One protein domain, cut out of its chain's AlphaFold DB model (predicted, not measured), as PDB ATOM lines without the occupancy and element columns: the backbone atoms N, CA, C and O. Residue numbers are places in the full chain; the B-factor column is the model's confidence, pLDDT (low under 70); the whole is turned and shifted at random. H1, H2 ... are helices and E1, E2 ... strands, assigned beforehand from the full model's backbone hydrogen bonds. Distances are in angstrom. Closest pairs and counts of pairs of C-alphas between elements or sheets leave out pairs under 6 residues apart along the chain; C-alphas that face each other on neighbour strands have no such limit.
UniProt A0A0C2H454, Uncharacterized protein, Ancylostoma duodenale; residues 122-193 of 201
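What this domain is: This is residues 122 to 193 of the 201 residues of an uncharacterized protein of Ancylostoma duodenale (UniProt A0A0C2H454). One long helix, H1, lies along one side, with the hairpin of E1 and E2 beside its residues 124 to 135 and a long loop, residues 169 to 193, that runs away from the hairpin and folds back. The 72 printed residues hold H1, E1, E2 in that order, a mixed class with 30 residues, under half, in named elements. The whole is compact, radius of gyration of the C-alphas 12.4 A, spanning 34 by 24 by 20 A.

How they stand to each other: Start at H1, residues 122 to 141, where every O i to N i+4 pair is within hydrogen-bond range. Its closest C-alphas to E2, residues 164 to 168, are Leu 131 and Met 167, 7.6 A apart. E1, residues 157 to 161, and H1 are near each other, with 7 pairs of C-alphas within 10 A. E1 and E2 form an antiparallel hairpin at 142 degrees; look for N 159 and O 166 at 2.8 A.

Where its parts are: Find C-alpha 122 at (132.693, 145.383, 118.646); H1 runs 28.5 A from there. E1 spans 13.0 A; E2 spans 12.5 A, ending at (122.796, 146.914, 103.423).

The domain as a whole: The C-alphas of Asn 162 and Gly 178 are farthest apart, 38.1 A. The printed part has no cut; H1 to E1 is a long link. Confidence is low at residues 154 to 180, 186, and 188 to 189.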
ATOM      1  N   GLU A 122     132.091 144.045 118.572       87.12
ATOM      2  CA  GLU A 122     132.693 145.383 118.646       87.12
ATOM      3  C   GLU A 122     132.954 145.960 117.251       87.12
ATOM      4  O   GLU A 122     132.737 147.144 117.002       87.12
ATOM      5  N   LEU A 123     133.385 145.112 116.309       84.81
ATOM      6  CA  LEU A 123     133.605 145.523 114.923       84.81
ATOM      7  C   LEU A 123     132.279 145.863 114.232       84.81
ATOM      8  O   LEU A 123     132.201 146.855 113.509       84.81
ATOM      9  N   LYS A 124     131.229 145.070 114.472       79.88
ATOM     10  CA  LYS A 124     129.887 145.325 113.938       79.88
ATOM     11  C   LYS A 124     129.333 146.661 114.443       79.88
ATOM     12  O   LYS A 124     128.847 147.455 113.639       79.88
ATOM     13  N   GLU A 125     129.464 146.936 115.740       81.81
ATOM     14  CA  GLU A 125     129.050 148.210 116.333       81.81
ATOM     15  C   GLU A 125     129.860 149.392 115.799       81.81
ATOM     16  O   GLU A 125     129.289 150.419 115.432       81.81
ATOM     17  N   MET A 126     131.185 149.245 115.717       84.94
ATOM     18  CA  MET A 126     132.075 150.287 115.205       84.94
ATOM     19  C   MET A 126     131.720 150.663 113.766       84.94
ATOM     20  O   MET A 126     131.556 151.846 113.462       84.94
ATOM     21  N   LEU A 127     131.551 149.668 112.891       83.06
ATOM     22  CA  LEU A 127     131.194 149.897 111.494       83.06
ATOM     23  C   LEU A 127     129.799 150.505 111.362       83.06
ATOM     24  O   LEU A 127     129.612 151.453 110.601       83.06
ATOM     25  N   GLY A 128     128.832 150.010 112.133       78.31
ATOM     26  CA  GLY A 128     127.480 150.544 112.130       78.31
ATOM     27  C   GLY A 128     127.410 152.010 112.571       78.31
ATOM     28  O   GLY A 128     126.777 152.828 111.900       78.31
ATOM     29  N   ARG A 129     128.115 152.380 113.650       83.62
ATOM     30  CA  ARG A 129     128.217 153.777 114.116       83.62
ATOM     31  C   ARG A 129     128.952 154.665 113.117       83.62
ATOM     32  O   ARG A 129     128.495 155.777 112.853       83.62
ATOM     33  N   TYR A 130     130.068 154.188 112.559       86.06
ATOM     34  CA  TYR A 130     130.828 154.907 111.533       86.06
ATOM     35  C   TYR A 130     129.944 155.238 110.329       86.06
ATOM     36  O   TYR A 130     129.885 156.385 109.884       86.06
ATOM     37  N   LEU A 131     129.199 154.244 109.855       80.19
ATOM     38  CA  LEU A 131     128.348 154.354 108.687       80.19
ATOM     39  C   LEU A 131     127.164 155.307 108.911       80.19
ATOM     40  O   LEU A 131     126.932 156.189 108.087       80.19
ATOM     41  N   ALA A 132     126.467 155.191 110.047       80.00
ATOM     42  CA  ALA A 132     125.389 156.113 110.416       80.00
ATOM     43  C   ALA A 132     125.891 157.564 110.516       80.00
ATOM     44  O   ALA A 132     125.282 158.481 109.966       80.00
ATOM     45  N   LYS A 133     127.058 157.775 111.148       85.75
ATOM     46  CA  LYS A 133     127.691 159.098 111.244       85.75
ATOM     47  C   LYS A 133     128.033 159.661 109.863       85.75
ATOM     48  O   LYS A 133     127.778 160.840 109.605       85.75
ATOM     49  N   HIS A 134     128.609 158.843 108.983       85.62
ATOM     50  CA  HIS A 134     128.989 159.271 107.640       85.62
ATOM     51  C   HIS A 134     127.768 159.629 106.785       85.62
ATOM     52  O   HIS A 134     127.770 160.679 106.145       85.62
ATOM     53  N   LEU A 135     126.701 158.825 106.848       79.62
ATOM     54  CA  LEU A 135     125.441 159.115 106.164       79.62
ATOM     55  C   LEU A 135     124.823 160.432 106.652       79.62
ATOM     56  O   LEU A 135     124.525 161.298 105.835       79.62
ATOM     57  N   ASN A 136     124.721 160.644 107.965       84.56
ATOM     58  CA  ASN A 136     124.206 161.910 108.500       84.56
ATOM     59  C   ASN A 136     125.045 163.108 108.045       84.56
ATOM     60  O   ASN A 136     124.506 164.151 107.687       84.56
ATOM     61  N   SER A 137     126.369 162.948 108.011       89.50
ATOM     62  CA  SER A 137     127.284 164.000 107.557       89.50
ATOM     63  C   SER A 137     127.081 164.317 106.073       89.50
ATOM     64  O   SER A 137     127.113 165.481 105.685       89.50
ATOM     65  N   TYR A 138     126.854 163.294 105.244       85.00
ATOM     66  CA  TYR A 138     126.512 163.463 103.835       85.00
ATOM     67  C   TYR A 138     125.175 164.199 103.666       85.00
ATOM     68  O   TYR A 138     125.132 165.198 102.954       85.00
ATOM     69  N   LEU A 139     124.119 163.782 104.375       82.62
ATOM     70  CA  LEU A 139     122.802 164.430 104.318       82.62
ATOM     71  C   LEU A 139     122.874 165.907 104.733       82.62
ATOM     72  O   LEU A 139     122.301 166.761 104.065       82.62
ATOM     73  N   ILE A 140     123.620 166.237 105.790       88.94
ATOM     74  CA  ILE A 140     123.835 167.632 106.208       88.94
ATOM     75  C   ILE A 140     124.543 168.432 105.107       88.94
ATOM     76  O   ILE A 140     124.107 169.534 104.792       88.94
ATOM     77  N   LYS A 141     125.592 167.874 104.483       90.12
ATOM     78  CA  LYS A 141     126.314 168.530 103.376       90.12
ATOM     79  C   LYS A 141     125.432 168.791 102.153       90.12
ATOM     80  O   LYS A 141     125.672 169.765 101.454       90.12
ATOM     81  N   GLN A 142     124.433 167.943 101.910       85.75
ATOM     82  CA  GLN A 142     123.432 168.141 100.857       85.75
ATOM     83  C   GLN A 142     122.258 169.047 101.294       85.75
ATOM     84  O   GLN A 142     121.251 169.136 100.608       85.75
ATOM     85  N   ASN A 143     122.340 169.721 102.451       88.38
ATOM     86  CA  ASN A 143     121.244 170.513 103.036       88.38
ATOM     87  C   ASN A 143     119.956 169.711 103.315       88.38
ATOM     88  O   ASN A 143     118.863 170.268 103.431       88.38
ATOM     89  N   LEU A 144     120.081 168.394 103.484       85.69
ATOM     90  CA  LEU A 144     118.984 167.480 103.792       85.69
ATOM     91  C   LEU A 144     118.860 167.163 105.288       85.69
ATOM     92  O   LEU A 144     117.899 166.517 105.688       85.69
ATOM     93  N   GLY A 145     119.774 167.633 106.144       83.81
ATOM     94  CA  GLY A 145     119.797 167.292 107.577       83.81
ATOM     95  C   GLY A 145     118.544 167.689 108.377       83.81
ATOM     96  O   GLY A 145     118.233 167.043 109.369       83.81
ATOM     97  N   GLY A 146     117.809 168.722 107.944       82.88
ATOM     98  CA  GLY A 146     116.519 169.108 108.539       82.88
ATOM     99  C   GLY A 146     115.298 168.457 107.876       82.88
ATOM    100  O   GLY A 146     114.187 168.572 108.385       82.88
ATOM    101  N   LYS A 147     115.496 167.795 106.730       83.12
ATOM    102  CA  LYS A 147     114.439 167.150 105.938       83.12
ATOM    103  C   LYS A 147     114.424 165.639 106.107       83.12
ATOM    104  O   LYS A 147     113.360 165.036 106.046       83.12
ATOM    105  N   CYS A 148     115.596 165.040 106.271       82.31
ATOM    106  CA  CYS A 148     115.799 163.612 106.412       82.31
ATOM    107  C   CYS A 148     116.058 163.251 107.865       82.31
ATOM    108  O   CYS A 148     116.776 163.949 108.580       82.31
ATOM    109  N   GLN A 149     115.494 162.129 108.290       80.44
ATOM    110  CA  GLN A 149     115.694 161.635 109.637       80.44
ATOM    111  C   GLN A 149     117.162 161.294 109.882       80.44
ATOM    112  O   GLN A 149     117.790 160.602 109.074       80.44
ATOM    113  N   ALA A 150     117.692 161.725 111.026       80.00
ATOM    114  CA  ALA A 150     119.021 161.327 111.457       80.00
ATOM    115  C   ALA A 150     119.071 159.808 111.682       80.00
ATOM    116  O   ALA A 150     118.223 159.213 112.352       80.00
ATOM    117  N   GLN A 151     120.085 159.185 111.102       76.75
ATOM    118  CA  GLN A 151     120.311 157.755 111.177       76.75
ATOM    119  C   GLN A 151     121.153 157.423 112.408       76.75
ATOM    120  O   GLN A 151     122.173 158.060 112.678       76.75
ATOM    121  N   HIS A 152     120.749 156.398 113.148       75.00
ATOM    122  CA  HIS A 152     121.468 155.902 114.317       75.00
ATOM    123  C   HIS A 152     121.720 154.407 114.156       75.00
ATOM    124  O   HIS A 152     120.896 153.687 113.592       75.00
ATOM    125  N   TYR A 153     122.862 153.927 114.645       71.25
ATOM    126  CA  TYR A 153     123.119 152.493 114.667       71.25
ATOM    127  C   TYR A 153     122.198 151.817 115.687       71.25
ATOM    128  O   TYR A 153     122.322 152.069 116.884       71.25
ATOM    129  N   ASN A 154     121.312 150.956 115.192       62.25
ATOM    130  CA  ASN A 154     120.557 149.991 115.992       62.25
ATOM    131  C   ASN A 154     120.938 148.563 115.553       62.25
ATOM    132  O   ASN A 154     121.362 147.735 116.353       62.25
ATOM    133  N   GLN A 155     120.927 148.325 114.238       51.78
ATOM    134  CA  GLN A 155     121.479 147.148 113.574       51.78
ATOM    135  C   GLN A 155     122.074 147.601 112.230       51.78
ATOM    136  O   GLN A 155     121.606 148.572 111.642       51.78
ATOM    137  N   ALA A 156     123.131 146.959 111.735       49.25
ATOM    138  CA  ALA A 156     123.673 147.246 110.407       49.25
ATOM    139  C   ALA A 156     123.942 145.939 109.674       49.25
ATOM    140  O   ALA A 156     124.522 145.012 110.252       49.25
ATOM    141  N   PHE A 157     123.554 145.884 108.402       50.94
ATOM    142  CA  PHE A 157     124.089 144.911 107.468       50.94
ATOM    143  C   PHE A 157     125.081 145.650 106.562       50.94
ATOM    144  O   PHE A 157     124.933 146.821 106.214       50.94
ATOM    145  N   ILE A 158     126.180 144.993 106.232       49.19
ATOM    146  CA  ILE A 158     127.200 145.572 105.366       49.19
ATOM    147  C   ILE A 158     127.338 144.614 104.200       49.19
ATOM    148  O   ILE A 158     127.543 143.413 104.383       49.19
ATOM    149  N   ARG A 159     127.164 145.141 102.996       51.75
ATOM    150  CA  ARG A 159     127.403 144.430 101.752       51.75
ATOM    151  C   ARG A 159     128.792 144.799 101.251       51.75
ATOM    152  O   ARG A 159     129.240 145.924 101.414       51.75
ATOM    153  N   ARG A 160     129.482 143.855 100.625       44.78
ATOM    154  CA  ARG A 160     130.703 144.146  99.871       44.78
ATOM    155  C   ARG A 160     130.339 144.306  98.396       44.78
ATOM    156  O   ARG A 160     129.654 143.445  97.844       44.78
ATOM    157  N   SER A 161     130.783 145.390  97.777       56.03
ATOM    158  CA  SER A 161     130.721 145.632  96.339       56.03
ATOM    159  C   SER A 161     132.131 145.745  95.755       56.03
ATOM    160  O   SER A 161     133.130 145.727  96.480       56.03
ATOM    161  N   ASN A 162     132.222 145.873  94.431       50.34
ATOM    162  CA  ASN A 162     133.496 146.093  93.741       50.34
ATOM    163  C   ASN A 162     134.136 147.444  94.116       50.34
ATOM    164  O   ASN A 162     135.340 147.607  93.951       50.34
ATOM    165  N   ALA A 163     133.348 148.388  94.648       55.59
ATOM    166  CA  ALA A 163     133.802 149.698  95.105       55.59
ATOM    167  C   ALA A 163     134.136 149.743  96.614       55.59
ATOM    168  O   ALA A 163     134.554 150.786  97.111       55.59
ATOM    169  N   GLY A 164     133.971 148.637  97.353       58.53
ATOM    170  CA  GLY A 164     134.281 148.554  98.783       58.53
ATOM    171  C   GLY A 164     133.134 147.997  99.625       58.53
ATOM    172  O   GLY A 164     132.474 147.036  99.237       58.53
ATOM    173  N   PHE A 165     132.922 148.556 100.816       51.12
ATOM    174  CA  PHE A 165     131.792 148.201 101.675       51.12
ATOM    175  C   PHE A 165     130.638 149.183 101.458       51.12
ATOM    176  O   PHE A 165     130.800 150.389 101.613       51.12
ATOM    177  N   GLU A 166     129.469 148.647 101.134       54.38
ATOM    178  CA  GLU A 166     128.211 149.363 100.978       54.38
ATOM    179  C   GLU A 166     127.260 148.999 102.112       54.38
ATOM    180  O   GLU A 166     127.258 147.888 102.648       54.38
ATOM    181  N   MET A 167     126.413 149.944 102.483       52.03
ATOM    182  CA  MET A 167     125.366 149.687 103.452       52.03
ATOM    183  C   MET A 167     124.326 148.733 102.860       52.03
ATOM    184  O   MET A 167     123.740 149.005 101.819       52.03
ATOM    185  N   SER A 168     124.053 147.639 103.560       51.25
ATOM    186  CA  SER A 168     122.796 146.914 103.423       51.25
ATOM    187  C   SER A 168     121.993 147.347 104.641       51.25
ATOM    188  O   SER A 168     122.361 147.011 105.758       51.25
ATOM    189  N   SER A 169     121.014 148.231 104.495       52.41
ATOM    190  CA  SER A 169     120.507 148.968 105.660       52.41
ATOM    191  C   SER A 169     120.048 148.065 106.826       52.41
ATOM    192  O   SER A 169     119.702 146.899 106.663       52.41
ATOM    193  N   GLY A 170     120.158 148.589 108.044       50.25
ATOM    194  CA  GLY A 170     119.509 148.058 109.249       50.25
ATOM    195  C   GLY A 170     118.758 149.182 109.965       50.25
ATOM    196  O   GLY A 170     118.672 149.220 111.191       50.25
ATOM    197  N   PHE A 171     118.285 150.147 109.174       53.03
ATOM    198  CA  PHE A 171     117.554 151.304 109.652       53.03
ATOM    199  C   PHE A 171     116.069 151.011 109.567       53.03
ATOM    200  O   PHE A 171     115.514 150.894 108.481       53.03
ATOM    201  N   ILE A 172     115.439 150.934 110.732       51.75
ATOM    202  CA  ILE A 172     113.990 150.857 110.844       51.75
ATOM    203  C   ILE A 172     113.436 152.209 110.392       51.75
ATOM    204  O   ILE A 172     113.831 153.248 110.931       51.75
ATOM    205  N   ARG A 173     112.512 152.206 109.424       56.62
ATOM    206  CA  ARG A 173     111.713 153.393 109.088       56.62
ATOM    207  C   ARG A 173     110.978 153.845 110.355       56.62
ATOM    208  O   ARG A 173     109.998 153.220 110.750       56.62
ATOM    209  N   LEU A 174     111.446 154.913 110.999       51.19
ATOM    210  CA  LEU A 174     110.702 155.536 112.089       51.19
ATOM    211  C   LEU A 174     109.684 156.473 111.441       51.19
ATOM    212  O   LEU A 174     110.036 157.389 110.706       51.19
ATOM    213  N   ASP A 175     108.398 156.228 111.670       55.56
ATOM    214  CA  ASP A 175     107.326 157.086 111.157       55.56
ATOM    215  C   ASP A 175     107.175 158.362 112.006       55.56
ATOM    216  O   ASP A 175     106.073 158.793 112.338       55.56
ATOM    217  N   SER A 176     108.297 158.975 112.404       53.22
ATOM    218  CA  SER A 176     108.330 160.122 113.322       53.22
ATOM    219  C   SER A 176     107.646 161.371 112.761       53.22
ATOM    220  O   SER A 176     107.402 162.320 113.499       53.22
ATOM    221  N   TYR A 177     107.343 161.388 111.463       53.75
ATOM    222  CA  TYR A 177     106.776 162.536 110.760       53.75
ATOM    223  C   TYR A 177     105.249 162.496 110.615       53.75
ATOM    224  O   TYR A 177     104.672 163.425 110.049       53.75
ATOM    225  N   GLY A 178     104.582 161.429 111.079       56.84
ATOM    226  CA  GLY A 178     103.121 161.281 110.982       56.84
ATOM    227  C   GLY A 178     102.573 161.257 109.545       56.84
ATOM    228  O   GLY A 178     101.366 161.371 109.336       56.84
ATOM    229  N   ARG A 179     103.458 161.147 108.546       64.88
ATOM    230  CA  ARG A 179     103.194 161.055 107.105       64.88
ATOM    231  C   ARG A 179     104.249 160.149 106.470       64.88
ATOM    232  O   ARG A 179     105.373 160.054 106.954       64.88
ATOM    233  N   GLN A 180     103.913 159.514 105.346       69.25
ATOM    234  CA  GLN A 180     104.860 158.666 104.617       69.25
ATOM    235  C   GLN A 180     106.039 159.480 104.056       69.25
ATOM    236  O   GLN A 180     105.864 160.188 103.068       69.25
ATOM    237  N   GLY A 181     107.237 159.309 104.625       77.00
ATOM    238  CA  GLY A 181     108.463 159.984 104.177       77.00
ATOM    239  C   GLY A 181     108.826 159.723 102.710       77.00
ATOM    240  O   GLY A 181     108.560 158.650 102.167       77.00
ATOM    241  N   ASP A 182     109.390 160.721 102.047       80.75
ATOM    242  CA  ASP A 182     109.823 160.719 100.654       80.75
ATOM    243  C   ASP A 182     111.111 159.917 100.451       80.75
ATOM    244  O   ASP A 182     111.971 159.829 101.336       80.75
ATOM    245  N   CYS A 183     111.226 159.320  99.266       80.12
ATOM    246  CA  CYS A 183     112.365 158.511  98.850       80.12
ATOM    247  C   CYS A 183     113.314 159.364  97.998       80.12
ATOM    248  O   CYS A 183     112.871 160.069  97.094       80.12
ATOM    249  N   LEU A 184     114.617 159.287  98.274       78.38
ATOM    250  CA  LEU A 184     115.643 160.003  97.512       78.38
ATOM    251  C   LEU A 184     115.935 159.266  96.197       78.38
ATOM    252  O   LEU A 184     116.530 158.190  96.214       78.38
ATOM    253  N   GLU A 185     115.541 159.826  95.060       76.31
ATOM    254  CA  GLU A 185     115.831 159.275  93.735       76.31
ATOM    255  C   GLU A 185     117.331 159.298  93.425       76.31
ATOM    256  O   GLU A 185     118.058 160.215  93.803       76.31
ATOM    257  N   GLY A 186     117.815 158.248  92.756       69.50
ATOM    258  CA  GLY A 186     119.234 158.103  92.412       69.50
ATOM    259  C   GLY A 186     120.185 157.953  93.609       69.50
ATOM    260  O   GLY A 186     121.400 157.949  93.422       69.50
ATOM    261  N   ASN A 187     119.669 157.818  94.835       71.94
ATOM    262  CA  ASN A 187     120.479 157.684  96.043       71.94
ATOM    263  C   ASN A 187     120.525 156.222  96.529       71.94
ATOM    264  O   ASN A 187     119.481 155.566  96.553       71.94
ATOM    265  N   PRO A 188     121.670 155.714  97.028       65.50
ATOM    266  CA  PRO A 188     121.749 154.384  97.646       65.50
ATOM    267  C   PRO A 188     120.759 154.161  98.803       65.50
ATOM    268  O   PRO A 188     120.412 153.026  99.109       65.50
ATOM    269  N   ASN A 189     120.283 155.242  99.429       68.56
ATOM    270  CA  ASN A 189     119.325 155.214 100.532       68.56
ATOM    271  C   ASN A 189     117.874 155.467 100.093       68.56
ATOM    272  O   ASN A 189     117.009 155.648 100.956       68.56
ATOM    273  N   LYS A 190     117.585 155.462  98.780       75.19
ATOM    274  CA  LYS A 190     116.215 155.478  98.238       75.19
ATOM    275  C   LYS A 190     115.261 154.556  99.012       75.19
ATOM    276  O   LYS A 190     114.173 155.026  99.351       75.19
ATOM    277  N   PRO A 191     115.643 153.312  99.377       73.69
ATOM    278  CA  PRO A 191     114.711 152.378 100.005       73.69
ATOM    279  C   PRO A 191     114.260 152.762 101.422       73.69
ATOM    280  O   PRO A 191     113.281 152.213 101.919       73.69
ATOM    281  N   LEU A 192     114.943 153.710 102.076       72.38
ATOM    282  CA  LEU A 192     114.604 154.143 103.434       72.38
ATOM    283  C   LEU A 192     113.384 155.070 103.481       72.38
ATOM    284  O   LEU A 192     112.721 155.131 104.513       72.38
ATOM    285  N   CYS A 193     113.117 155.811 102.398       76.38
ATOM    286  CA  CYS A 193     112.022 156.784 102.305       76.38
ATOM    287  C   CYS A 193     111.854 157.631 103.587       76.38
ATOM    288  O   CYS A 193     110.792 157.666 104.212       76.38
TER     289      CYS A 193